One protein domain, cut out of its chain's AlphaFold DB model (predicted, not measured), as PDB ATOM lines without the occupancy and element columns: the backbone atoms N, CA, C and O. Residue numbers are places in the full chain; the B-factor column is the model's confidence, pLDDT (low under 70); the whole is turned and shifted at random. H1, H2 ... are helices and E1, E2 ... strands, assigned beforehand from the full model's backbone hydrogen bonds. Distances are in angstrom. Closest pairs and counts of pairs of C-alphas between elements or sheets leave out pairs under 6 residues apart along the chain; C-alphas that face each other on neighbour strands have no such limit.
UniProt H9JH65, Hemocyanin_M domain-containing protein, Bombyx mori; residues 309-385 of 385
ATOM      1  N   GLU A 309      19.875  11.847 -37.263       57.59
ATOM      2  CA  GLU A 309      18.809  11.905 -36.261       57.59
ATOM      3  C   GLU A 309      19.189  12.999 -35.261       57.59
ATOM      4  O   GLU A 309      20.170  12.889 -34.525       57.59
ATOM      5  N   LEU A 310      18.444  14.104 -35.294       63.00
ATOM      6  CA  LEU A 310      18.554  15.151 -34.291       63.00
ATOM      7  C   LEU A 310      18.136  14.535 -32.955       63.00
ATOM      8  O   LEU A 310      16.940  14.324 -32.729       63.00
ATOM      9  N   ASP A 311      19.096  14.256 -32.077       68.19
ATOM     10  CA  ASP A 311      18.796  13.797 -30.724       68.19
ATOM     11  C   ASP A 311      17.816  14.774 -30.055       68.19
ATOM     12  O   ASP A 311      17.902  16.000 -30.216       68.19
ATOM     13  N   TRP A 312      16.846  14.231 -29.319       72.88
ATOM     14  CA  TRP A 312      15.958  15.062 -28.516       72.88
ATOM     15  C   TRP A 312      16.747  15.599 -27.322       72.88
ATOM     16  O   TRP A 312      17.038  14.873 -26.375       72.88
ATOM     17  N   THR A 313      17.131  16.863 -27.422       81.00
ATOM     18  CA  THR A 313      17.923  17.608 -26.442       81.00
ATOM     19  C   THR A 313      17.075  18.720 -25.836       81.00
ATOM     20  O   THR A 313      16.062  19.113 -26.426       81.00
ATOM     21  N   ASP A 314      17.480  19.236 -24.677       82.75
ATOM     22  CA  ASP A 314      16.773  20.339 -24.019       82.75
ATOM     23  C   ASP A 314      16.753  21.590 -24.911       82.75
ATOM     24  O   ASP A 314      15.729  22.262 -25.021       82.75
ATOM     25  N   GLU A 315      17.828  21.838 -25.663       81.06
ATOM     26  CA  GLU A 315      17.921  22.944 -26.617       81.06
ATOM     27  C   GLU A 315      16.956  22.776 -27.795       81.06
ATOM     28  O   GLU A 315      16.319  23.736 -28.239       81.06
ATOM     29  N   ARG A 316      16.798  21.547 -28.301       81.69
ATOM     30  CA  ARG A 316      15.798  21.259 -29.335       81.69
ATOM     31  C   ARG A 316      14.384  21.446 -28.793       81.69
ATOM     32  O   ARG A 316      13.550  22.035 -29.481       81.69
ATOM     33  N   ALA A 317      14.111  20.962 -27.582       86.12
ATOM     34  CA  ALA A 317      12.818  21.139 -26.934       86.12
ATOM     35  C   ALA A 317      12.493  22.627 -26.715       86.12
ATOM     36  O   ALA A 317      11.351  23.035 -26.920       86.12
ATOM     37  N   GLU A 318      13.492  23.448 -26.378       85.88
ATOM     38  CA  GLU A 318      13.366  24.903 -26.269       85.88
ATOM     39  C   GLU A 318      13.001  25.544 -27.617       85.88
ATOM     40  O   GLU A 318      12.032  26.305 -27.698       85.88
ATOM     41  N   ALA A 319      13.721  25.205 -28.691       85.19
ATOM     42  CA  ALA A 319      13.450  25.724 -30.033       85.19
ATOM     43  C   ALA A 319      12.040  25.350 -30.534       85.19
ATOM     44  O   ALA A 319      11.304  26.203 -31.040       85.19
ATOM     45  N   GLU A 320      11.631  24.093 -30.341       86.75
ATOM     46  CA  GLU A 320      10.276  23.621 -30.655       86.75
ATOM     47  C   GLU A 320       9.220  24.312 -29.780       86.75
ATOM     48  O   GLU A 320       8.157  24.702 -30.267       86.75
ATOM     49  N   GLY A 321       9.514  24.528 -28.495       88.75
ATOM     50  CA  GLY A 321       8.645  25.252 -27.569       88.75
ATOM     51  C   GLY A 321       8.375  26.683 -28.031       88.75
ATOM     52  O   GLY A 321       7.222  27.116 -28.071       88.75
ATOM     53  N   VAL A 322       9.417  27.398 -28.467       86.31
ATOM     54  CA  VAL A 322       9.283  28.743 -29.041       86.31
ATOM     55  C   VAL A 322       8.405  28.735 -30.291       86.31
ATOM     56  O   VAL A 322       7.499  29.565 -30.415       86.31
ATOM     57  N   TRP A 323       8.618  27.783 -31.198       84.00
ATOM     58  CA  TRP A 323       7.791  27.638 -32.395       84.00
ATOM     59  C   TRP A 323       6.312  27.386 -32.057       84.00
ATOM     60  O   TRP A 323       5.422  28.060 -32.587       84.00
ATOM     61  N   ILE A 324       6.043  26.461 -31.134       87.62
ATOM     62  CA  ILE A 324       4.691  26.153 -30.653       87.62
ATOM     63  C   ILE A 324       4.037  27.401 -30.051       87.62
ATOM     64  O   ILE A 324       2.859  27.658 -30.313       87.62
ATOM     65  N   ASN A 325       4.779  28.194 -29.280       84.62
ATOM     66  CA  ASN A 325       4.263  29.410 -28.657       84.62
ATOM     67  C   ASN A 325       3.890  30.471 -29.696       84.62
ATOM     68  O   ASN A 325       2.776  30.994 -29.652       84.62
ATOM     69  N   ILE A 326       4.754  30.723 -30.686       84.31
ATOM     70  CA  ILE A 326       4.446  31.645 -31.792       84.31
ATOM     71  C   ILE A 326       3.183  31.185 -32.529       84.31
ATOM     72  O   ILE A 326       2.280  31.986 -32.780       84.31
ATOM     73  N   ARG A 327       3.072  29.887 -32.831       85.50
ATOM     74  CA  ARG A 327       1.892  29.322 -33.495       85.50
ATOM     75  C   ARG A 327       0.616  29.510 -32.670       85.50
ATOM     76  O   ARG A 327      -0.398  29.933 -33.220       85.50
ATOM     77  N   LYS A 328       0.661  29.254 -31.361       85.25
ATOM     78  CA  LYS A 328      -0.481  29.476 -30.459       85.25
ATOM     79  C   LYS A 328      -0.908  30.944 -30.421       85.25
ATOM     80  O   LYS A 328      -2.105  31.216 -30.386       85.25
ATOM     81  N   CYS A 329       0.035  31.890 -30.450       81.81
ATOM     82  CA  CYS A 329      -0.290  33.315 -30.543       81.81
ATOM     83  C   CYS A 329      -1.066  33.623 -31.830       81.81
ATOM     84  O   CYS A 329      -2.115  34.264 -31.765       81.81
ATOM     85  N   ILE A 330      -0.604  33.105 -32.976       82.62
ATOM     86  CA  ILE A 330      -1.289  33.239 -34.276       82.62
ATOM     87  C   ILE A 330      -2.712  32.691 -34.202       82.62
ATOM     88  O   ILE A 330      -3.653  33.375 -34.594       82.62
ATOM     89  N   GLU A 331      -2.874  31.479 -33.671       86.38
ATOM     90  CA  GLU A 331      -4.174  30.809 -33.570       86.38
ATOM     91  C   GLU A 331      -5.162  31.569 -32.667       86.38
ATOM     92  O   GLU A 331      -6.362  31.570 -32.937       86.38
ATOM     93  N   ARG A 332      -4.677  32.241 -31.614       85.06
ATOM     94  CA  ARG A 332      -5.511  33.011 -30.671       85.06
ATOM     95  C   ARG A 332      -5.874  34.414 -31.170       85.06
ATOM     96  O   ARG A 332      -6.879  34.960 -30.721       85.06
ATOM     97  N   GLY A 333      -5.079  35.017 -32.056       81.19
ATOM     98  CA  GLY A 333      -5.323  36.379 -32.553       81.19
ATOM     99  C   GLY A 333      -4.910  37.507 -31.590       81.19
ATOM    100  O   GLY A 333      -5.182  38.677 -31.859       81.19
ATOM    101  N   PHE A 334      -4.241  37.187 -30.481       78.44
ATOM    102  CA  PHE A 334      -3.658  38.156 -29.551       78.44
ATOM    103  C   PHE A 334      -2.377  37.605 -28.915       78.44
ATOM    104  O   PHE A 334      -2.169  36.391 -28.842       78.44
ATOM    105  N   ILE A 335      -1.522  38.506 -28.446       78.00
ATOM    106  CA  ILE A 335      -0.255  38.205 -27.774       78.00
ATOM    107  C   ILE A 335      -0.360  38.715 -26.334       78.00
ATOM    108  O   ILE A 335      -0.894  39.797 -26.114       78.00
ATOM    109  N   VAL A 336       0.135  37.955 -25.357       69.94
ATOM    110  CA  VAL A 336       0.213  38.391 -23.953       69.94
ATOM    111  C   VAL A 336       1.682  38.565 -23.586       69.94
ATOM    112  O   VAL A 336       2.403  37.579 -23.519       69.94
ATOM    113  N   MET A 337       2.137  39.799 -23.378       64.25
ATOM    114  CA  MET A 337       3.518  40.114 -22.986       64.25
ATOM    115  C   MET A 337       3.505  40.880 -21.670       64.25
ATOM    116  O   MET A 337       2.835  41.905 -21.595       64.25
ATOM    117  N   ASP A 338       4.216  40.394 -20.649       61.53
ATOM    118  CA  ASP A 338       4.317  41.042 -19.330       61.53
ATOM    119  C   ASP A 338       2.949  41.466 -18.743       61.53
ATOM    120  O   ASP A 338       2.763  42.584 -18.258       61.53
ATOM    121  N   GLY A 339       1.940  40.595 -18.865       62.94
ATOM    122  CA  GLY A 339       0.565  40.859 -18.420       62.94
ATOM    123  C   GLY A 339      -0.260  41.794 -19.322       62.94
ATOM    124  O   GLY A 339      -1.435  42.040 -19.040       62.94
ATOM    125  N   ILE A 340       0.305  42.295 -20.424       69.25
ATOM    126  CA  ILE A 340      -0.371  43.153 -21.405       69.25
ATOM    127  C   ILE A 340      -0.871  42.309 -22.579       69.25
ATOM    128  O   ILE A 340      -0.093  41.670 -23.286       69.25
ATOM    129  N   THR A 341      -2.178  42.362 -22.837       73.81
ATOM    130  CA  THR A 341      -2.793  41.728 -24.009       73.81
ATOM    131  C   THR A 341      -2.782  42.676 -25.207       73.81
ATOM    132  O   THR A 341      -3.461  43.704 -25.211       73.81
ATOM    133  N   LEU A 342      -2.055  42.301 -26.253       73.19
ATOM    134  CA  LEU A 342      -1.994  42.990 -27.537       73.19
ATOM    135  C   LEU A 342      -2.837  42.230 -28.564       73.19
ATOM    136  O   LEU A 342      -2.486  41.129 -28.985       73.19
ATOM    137  N   ASN A 343      -3.959  42.816 -28.982       76.94
ATOM    138  CA  ASN A 343      -4.789  42.248 -30.047       76.94
ATOM    139  C   ASN A 343      -4.118  42.415 -31.417       76.94
ATOM    140  O   ASN A 343      -3.683  43.511 -31.769       76.94
ATOM    141  N   MET A 344      -4.126  41.359 -32.235       72.12
ATOM    142  CA  MET A 344      -3.546  41.368 -33.587       72.12
ATOM    143  C   MET A 344      -4.507  41.884 -34.673       72.12
ATOM    144  O   MET A 344      -4.234  41.737 -35.857       72.12
ATOM    145  N   ASN A 345      -5.618  42.513 -34.280       72.69
ATOM    146  CA  ASN A 345      -6.595  43.104 -35.205       72.69
ATOM    147  C   ASN A 345      -6.343  44.596 -35.487       72.69
ATOM    148  O   ASN A 345      -7.064  45.197 -36.279       72.69
ATOM    149  N   ASN A 346      -5.364  45.203 -34.814       73.25
ATOM    150  CA  ASN A 346      -5.022  46.614 -34.977       73.25
ATOM    151  C   ASN A 346      -4.064  46.805 -36.158       73.25
ATOM    152  O   ASN A 346      -3.319  45.888 -36.494       73.25
ATOM    153  N   ASP A 347      -4.002  48.005 -36.737       76.94
ATOM    154  CA  ASP A 347      -3.129  48.300 -37.888       76.94
ATOM    155  C   ASP A 347      -1.634  48.010 -37.614       76.94
ATOM    156  O   ASP A 347      -0.905  47.615 -38.523       76.94
ATOM    157  N   ASP A 348      -1.198  48.072 -36.350       75.31
ATOM    158  CA  ASP A 348       0.188  47.812 -35.919       75.31
ATOM    159  C   ASP A 348       0.540  46.320 -35.724       75.31
ATOM    160  O   ASP A 348       1.655  45.984 -35.309       75.31
ATOM    161  N   HIS A 349      -0.384  45.396 -36.009       78.38
ATOM    162  CA  HIS A 349      -0.193  43.959 -35.763       78.38
ATOM    163  C   HIS A 349       1.046  43.378 -36.461       78.38
ATOM    164  O   HIS A 349       1.712  42.512 -35.895       78.38
ATOM    165  N   VAL A 350       1.389  43.871 -37.656       83.69
ATOM    166  CA  VAL A 350       2.565  43.411 -38.414       83.69
ATOM    167  C   VAL A 350       3.856  43.731 -37.664       83.69
ATOM    168  O   VAL A 350       4.711  42.856 -37.523       83.69
ATOM    169  N   SER A 351       3.984  44.952 -37.138       83.25
ATOM    170  CA  SER A 351       5.152  45.386 -36.364       83.25
ATOM    171  C   SER A 351       5.313  44.559 -35.093       83.25
ATOM    172  O   SER A 351       6.391  44.028 -34.824       83.25
ATOM    173  N   ILE A 352       4.221  44.387 -34.342       82.56
ATOM    174  CA  ILE A 352       4.212  43.613 -33.094       82.56
ATOM    175  C   ILE A 352       4.607  42.161 -33.375       82.56
ATOM    176  O   ILE A 352       5.483  41.612 -32.707       82.56
ATOM    177  N   MET A 353       4.014  41.552 -34.401       83.06
ATOM    178  CA  MET A 353       4.303  40.175 -34.779       83.06
ATOM    179  C   MET A 353       5.751  39.996 -35.238       83.06
ATOM    180  O   MET A 353       6.429  39.054 -34.831       83.06
ATOM    181  N   ALA A 354       6.268  40.924 -36.044       87.31
ATOM    182  CA  ALA A 354       7.651  40.882 -36.491       87.31
ATOM    183  C   ALA A 354       8.635  41.026 -35.315       87.31
ATOM    184  O   ALA A 354       9.628  40.295 -35.258       87.31
ATOM    185  N   LYS A 355       8.346  41.910 -34.347       84.56
ATOM    186  CA  LYS A 355       9.135  42.047 -33.110       84.56
ATOM    187  C   LYS A 355       9.087  40.771 -32.277       84.56
ATOM    188  O   LYS A 355      10.131  40.344 -31.786       84.56
ATOM    189  N   LEU A 356       7.920  40.135 -32.160       82.88
ATOM    190  CA  LEU A 356       7.762  38.864 -31.453       82.88
ATOM    191  C   LEU A 356       8.619  37.766 -32.094       82.88
ATOM    192  O   LEU A 356       9.394  37.112 -31.399       82.88
ATOM    193  N   ILE A 357       8.514  37.597 -33.415       83.75
ATOM    194  CA  ILE A 357       9.276  36.599 -34.175       83.75
ATOM    195  C   ILE A 357      10.778  36.843 -34.008       83.75
ATOM    196  O   ILE A 357      11.497  35.927 -33.618       83.75
ATOM    197  N   LYS A 358      11.253  38.076 -34.241       84.94
ATOM    198  CA  LYS A 358      12.674  38.423 -34.104       84.94
ATOM    199  C   LYS A 358      13.184  38.159 -32.686       84.94
ATOM    200  O   LYS A 358      14.216  37.526 -32.522       84.94
ATOM    201  N   SER A 359      12.462  38.607 -31.661       80.94
ATOM    202  CA  SER A 359      12.922  38.493 -30.266       80.94
ATOM    203  C   SER A 359      12.989  37.046 -29.783       80.94
ATOM    204  O   SER A 359      13.834  36.709 -28.960       80.94
ATOM    205  N   ASN A 360      12.112  36.183 -30.291       80.44
ATOM    206  CA  ASN A 360      12.066  34.784 -29.886       80.44
ATOM    207  C   ASN A 360      12.998  33.890 -30.713       80.44
ATOM    208  O   ASN A 360      13.641  33.013 -30.145       80.44
ATOM    209  N   LEU A 361      13.093  34.110 -32.028       78.69
ATOM    210  CA  LEU A 361      13.899  33.267 -32.921       78.69
ATOM    211  C   LEU A 361      15.339  33.758 -33.093       78.69
ATOM    212  O   LEU A 361      16.229  32.947 -33.329       78.69
ATOM    213  N   ASP A 362      15.576  35.063 -32.975       76.50
ATOM    214  CA  ASP A 362      16.868  35.700 -33.242       76.50
ATOM    215  C   ASP A 362      17.310  36.559 -32.047       76.50
ATOM    216  O   ASP A 362      17.641  37.738 -32.164       76.50
ATOM    217  N   ASN A 363      17.286  35.942 -30.861       84.88
ATOM    218  CA  ASN A 363      18.024  36.408 -29.685       84.88
ATOM    219  C   ASN A 363      19.332  35.623 -29.529       84.88
ATOM    220  O   ASN A 363      19.504  34.562 -30.122       84.88
ATOM    221  N   ALA A 364      20.249  36.110 -28.691       84.44
ATOM    222  CA  ALA A 364      21.572  35.504 -28.526       84.44
ATOM    223  C   ALA A 364      21.562  34.003 -28.186       84.44
ATOM    224  O   ALA A 364      22.409  33.272 -28.697       84.44
ATOM    225  N   ARG A 365      20.605  33.544 -27.370       84.75
ATOM    226  CA  ARG A 365      20.486  32.136 -26.971       84.75
ATOM    227  C   ARG A 365      19.917  31.292 -28.110       84.75
ATOM    228  O   ARG A 365      20.571  30.355 -28.558       84.75
ATOM    229  N   MET A 366      18.757  31.671 -28.646       84.75
ATOM    230  CA  MET A 366      18.098  30.920 -29.717       84.75
ATOM    231  C   MET A 366      18.925  30.906 -31.011       84.75
ATOM    232  O   MET A 366      19.051  29.872 -31.662       84.75
ATOM    233  N   ALA A 367      19.585  32.018 -31.344       84.19
ATOM    234  CA  ALA A 367      20.479  32.111 -32.494       84.19
ATOM    235  C   ALA A 367      21.673  31.146 -32.395       84.19
ATOM    236  O   ALA A 367      22.150  30.673 -33.431       84.19
ATOM    237  N   LYS A 368      22.162  30.858 -31.177       84.88
ATOM    238  CA  LYS A 368      23.196  29.846 -30.920       84.88
ATOM    239  C   LYS A 368      22.609  28.442 -31.055       84.88
ATOM    240  O   LYS A 368      23.116  27.671 -31.864       84.88
ATOM    241  N   ILE A 369      21.506  28.164 -30.353       83.69
ATOM    242  CA  ILE A 369      20.809  26.869 -30.366       83.69
ATOM    243  C   ILE A 369      20.507  26.420 -31.799       83.69
ATOM    244  O   ILE A 369      20.926  25.341 -32.213       83.69
ATOM    245  N   LEU A 370      19.847  27.263 -32.598       83.44
ATOM    246  CA  LEU A 370      19.469  26.913 -33.969       83.44
ATOM    247  C   LEU A 370      20.698  26.621 -34.840       83.44
ATOM    248  O   LEU A 370      20.723  25.642 -35.584       83.44
ATOM    249  N   ARG A 371      21.747  27.444 -34.743       82.00
ATOM    250  CA  ARG A 371      22.972  27.251 -35.535       82.00
ATOM    251  C   ARG A 371      23.773  26.035 -35.097       82.00
ATOM    252  O   ARG A 371      24.425  25.428 -35.937       82.00
ATOM    253  N   GLU A 372      23.710  25.663 -33.827       77.88
ATOM    254  CA  GLU A 372      24.343  24.455 -33.311       77.88
ATOM    255  C   GLU A 372      23.606  23.190 -33.768       77.88
ATOM    256  O   GLU A 372      24.227  22.293 -34.345       77.88
ATOM    257  N   ILE A 373      22.276  23.172 -33.621       77.00
ATOM    258  CA  ILE A 373      21.400  22.085 -34.084       77.00
ATOM    259  C   ILE A 373      21.618  21.818 -35.582       77.00
ATOM    260  O   ILE A 373      21.822  20.674 -35.988       77.00
ATOM    261  N   PHE A 374      21.627  22.865 -36.415       77.56
ATOM    262  CA  PHE A 374      21.734  22.720 -37.873       77.56
ATOM    263  C   PHE A 374      23.167  22.742 -38.426       77.56
ATOM    264  O   PHE A 374      23.344  22.465 -39.617       77.56
ATOM    265  N   GLY A 375      24.170  23.085 -37.611       69.69
ATOM    266  CA  GLY A 375      25.554  23.333 -38.040       69.69
ATOM    267  C   GLY A 375      26.539  22.180 -37.834       69.69
ATOM    268  O   GLY A 375      27.581  22.212 -38.481       69.69
ATOM    269  N   ASN A 376      26.195  21.194 -36.984       63.09
ATOM    270  CA  ASN A 376      26.886  19.923 -36.662       63.09
ATOM    271  C   ASN A 376      27.101  19.765 -35.142       63.09
ATOM    272  O   ASN A 376      28.126  20.163 -34.588       63.09
ATOM    273  N   MET A 377      26.161  19.079 -34.491       49.84
ATOM    274  CA  MET A 377      26.157  18.768 -33.056       49.84
ATOM    275  C   MET A 377      27.324  17.886 -32.564       49.84
ATOM    276  O   MET A 377      27.459  17.713 -31.361       49.84
ATOM    277  N   ARG A 378      28.169  17.277 -33.416       43.03
ATOM    278  CA  ARG A 378      29.284  16.426 -32.926       43.03
ATOM    279  C   ARG A 378      30.507  17.213 -32.454       43.03
ATOM    280  O   ARG A 378      31.279  16.687 -31.658       43.03
ATOM    281  N   ASN A 379      30.648  18.464 -32.886       40.19
ATOM    282  CA  ASN A 379      31.617  19.417 -32.349       40.19
ATOM    283  C   ASN A 379      30.881  20.443 -31.469       40.19
ATOM    284  O   ASN A 379      31.004  21.642 -31.712       40.19
ATOM    285  N   ARG A 380      30.052  19.976 -30.516       38.16
ATOM    286  CA  ARG A 380      29.291  20.853 -29.601       38.16
ATOM    287  C   ARG A 380      30.220  21.875 -28.991       38.16
ATOM    288  O   ARG A 380      31.177  21.423 -28.375       38.16
ATOM    289  N   HIS A 381      29.890  23.164 -29.053       34.56
ATOM    290  CA  HIS A 381      30.277  24.089 -27.990       34.56
ATOM    291  C   HIS A 381      29.465  23.700 -26.753       34.56
ATOM    292  O   HIS A 381      28.285  23.411 -26.907       34.56
ATOM    293  N   PRO A 382      30.024  23.663 -25.532       31.03
ATOM    294  CA  PRO A 382      29.185  23.450 -24.367       31.03
ATOM    295  C   PRO A 382      28.241  24.659 -24.296       31.03
ATOM    296  O   PRO A 382      28.685  25.812 -24.247       31.03
ATOM    297  N   ILE A 383      26.941  24.418 -24.422       36.59
ATOM    298  CA  ILE A 383      25.935  25.306 -23.857       36.59
ATOM    299  C   ILE A 383      25.828  24.846 -22.405       36.59
ATOM    300  O   ILE A 383      25.694  23.652 -22.155       36.59
ATOM    301  N   ASP A 384      26.055  25.773 -21.481       36.19
ATOM    302  CA  ASP A 384      26.117  25.510 -20.045       36.19
ATOM    303  C   ASP A 384      24.860  24.757 -19.553       36.19
ATOM    304  O   ASP A 384      23.742  25.147 -19.902       36.19
ATOM    305  N   GLU A 385      25.063  23.695 -18.757       31.02
ATOM    306  CA  GLU A 385      24.042  23.076 -17.885       31.02
ATOM    307  C   GLU A 385      23.722  23.971 -16.679       31.02
ATOM    308  O   GLU A 385      24.677  24.545 -16.095       31.02
TER     309      GLU A 385
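This is residues 309 to 385 of the 385 residues of the protein "Hemocyanin_M domain-containing protein" of Bombyx mori (UniProt H9JH65). Two helices, H1 and H2, run opposite ways along a rod, joined at one end by a small two-stranded hairpin, E1 and E2, while H3 turns steeply across the other end and packs on the beginning of H1. H1 and H2 are only loosely side by side, meeting over short stretches, and a tail without named elements, residues 376 to 385, follows H3. The printed part has 77 residues with three named helices and two named strands, in the order H1, E1, E2, H2, H3; the sheet, E1 - E2, is antiparallel, and the class is mostly helix. The whole is loose, with a radius of gyration of the C-alphas of 15.0 A and spans of 46 by 20 by 19 A.

Look first at E1, residues 334 to 337, and E2, residues 340 to 343, antiparallel neighbours in a hairpin with 159 degrees between their directions. Here N 335 and O 342 are 2.8 A apart and N 337 and O 340 2.9 A, both within hydrogen-bond range. Before E1 comes H1, residues 314 to 332; the closest C-alphas of the two are those of Cys 329 and Ile 335, at 5.6 A. After E2 comes H2, residues 349 to 361, and E1 and H2 are near each other, with 7 pairs of C-alphas within 10 A. H1 and H2 touch at a shallow tilt of 10 degrees, opposite ways, through residues 322 to 326 of H1 and 356 to 361 of H2 alone; their closest C-alphas are those of Val 322 and Asn 360, 6.7 A. H3, residues 364 to 375, touches residues 315 to 319 of H1 alone, closest at the C-alphas of Glu 315 and Ile 369, 6.1 A. Their tilt of 67 degrees is steep, only just short of about perpendicular, and they run opposite ways. H2 and H3 are close but not clearly touching, with the C-alphas of Leu 361 and Ala 367 closest at 6.7 A. H3 is apart from E1 and E2. Every O i to N i+4 pair is within hydrogen-bond range in H1 and H2, and 7 of 8 are in H3.

Find C-alpha 334 at (-3.658, 38.156, -29.551), where E1 begins; E1 and E2 have 4 residues each. H1 runs 26.5 A from C-alpha 314 at (16.773, 20.339, -24.019) to C-alpha 332. H2 is 17.9 A long, and H3 runs 16.0 A to C-alpha 375 at (25.554, 23.333, -38.040).

The two C-alphas farthest apart are those of Asn 346 and Arg 378, at 45.7 A. The printed part has no cut, and the four links between named elements are tight. Mean pLDDT of the printed part is 74.4; look for values under 70 at residues 309 to 311, 336 to 340 and 375 to 385, the last of which ends the chain.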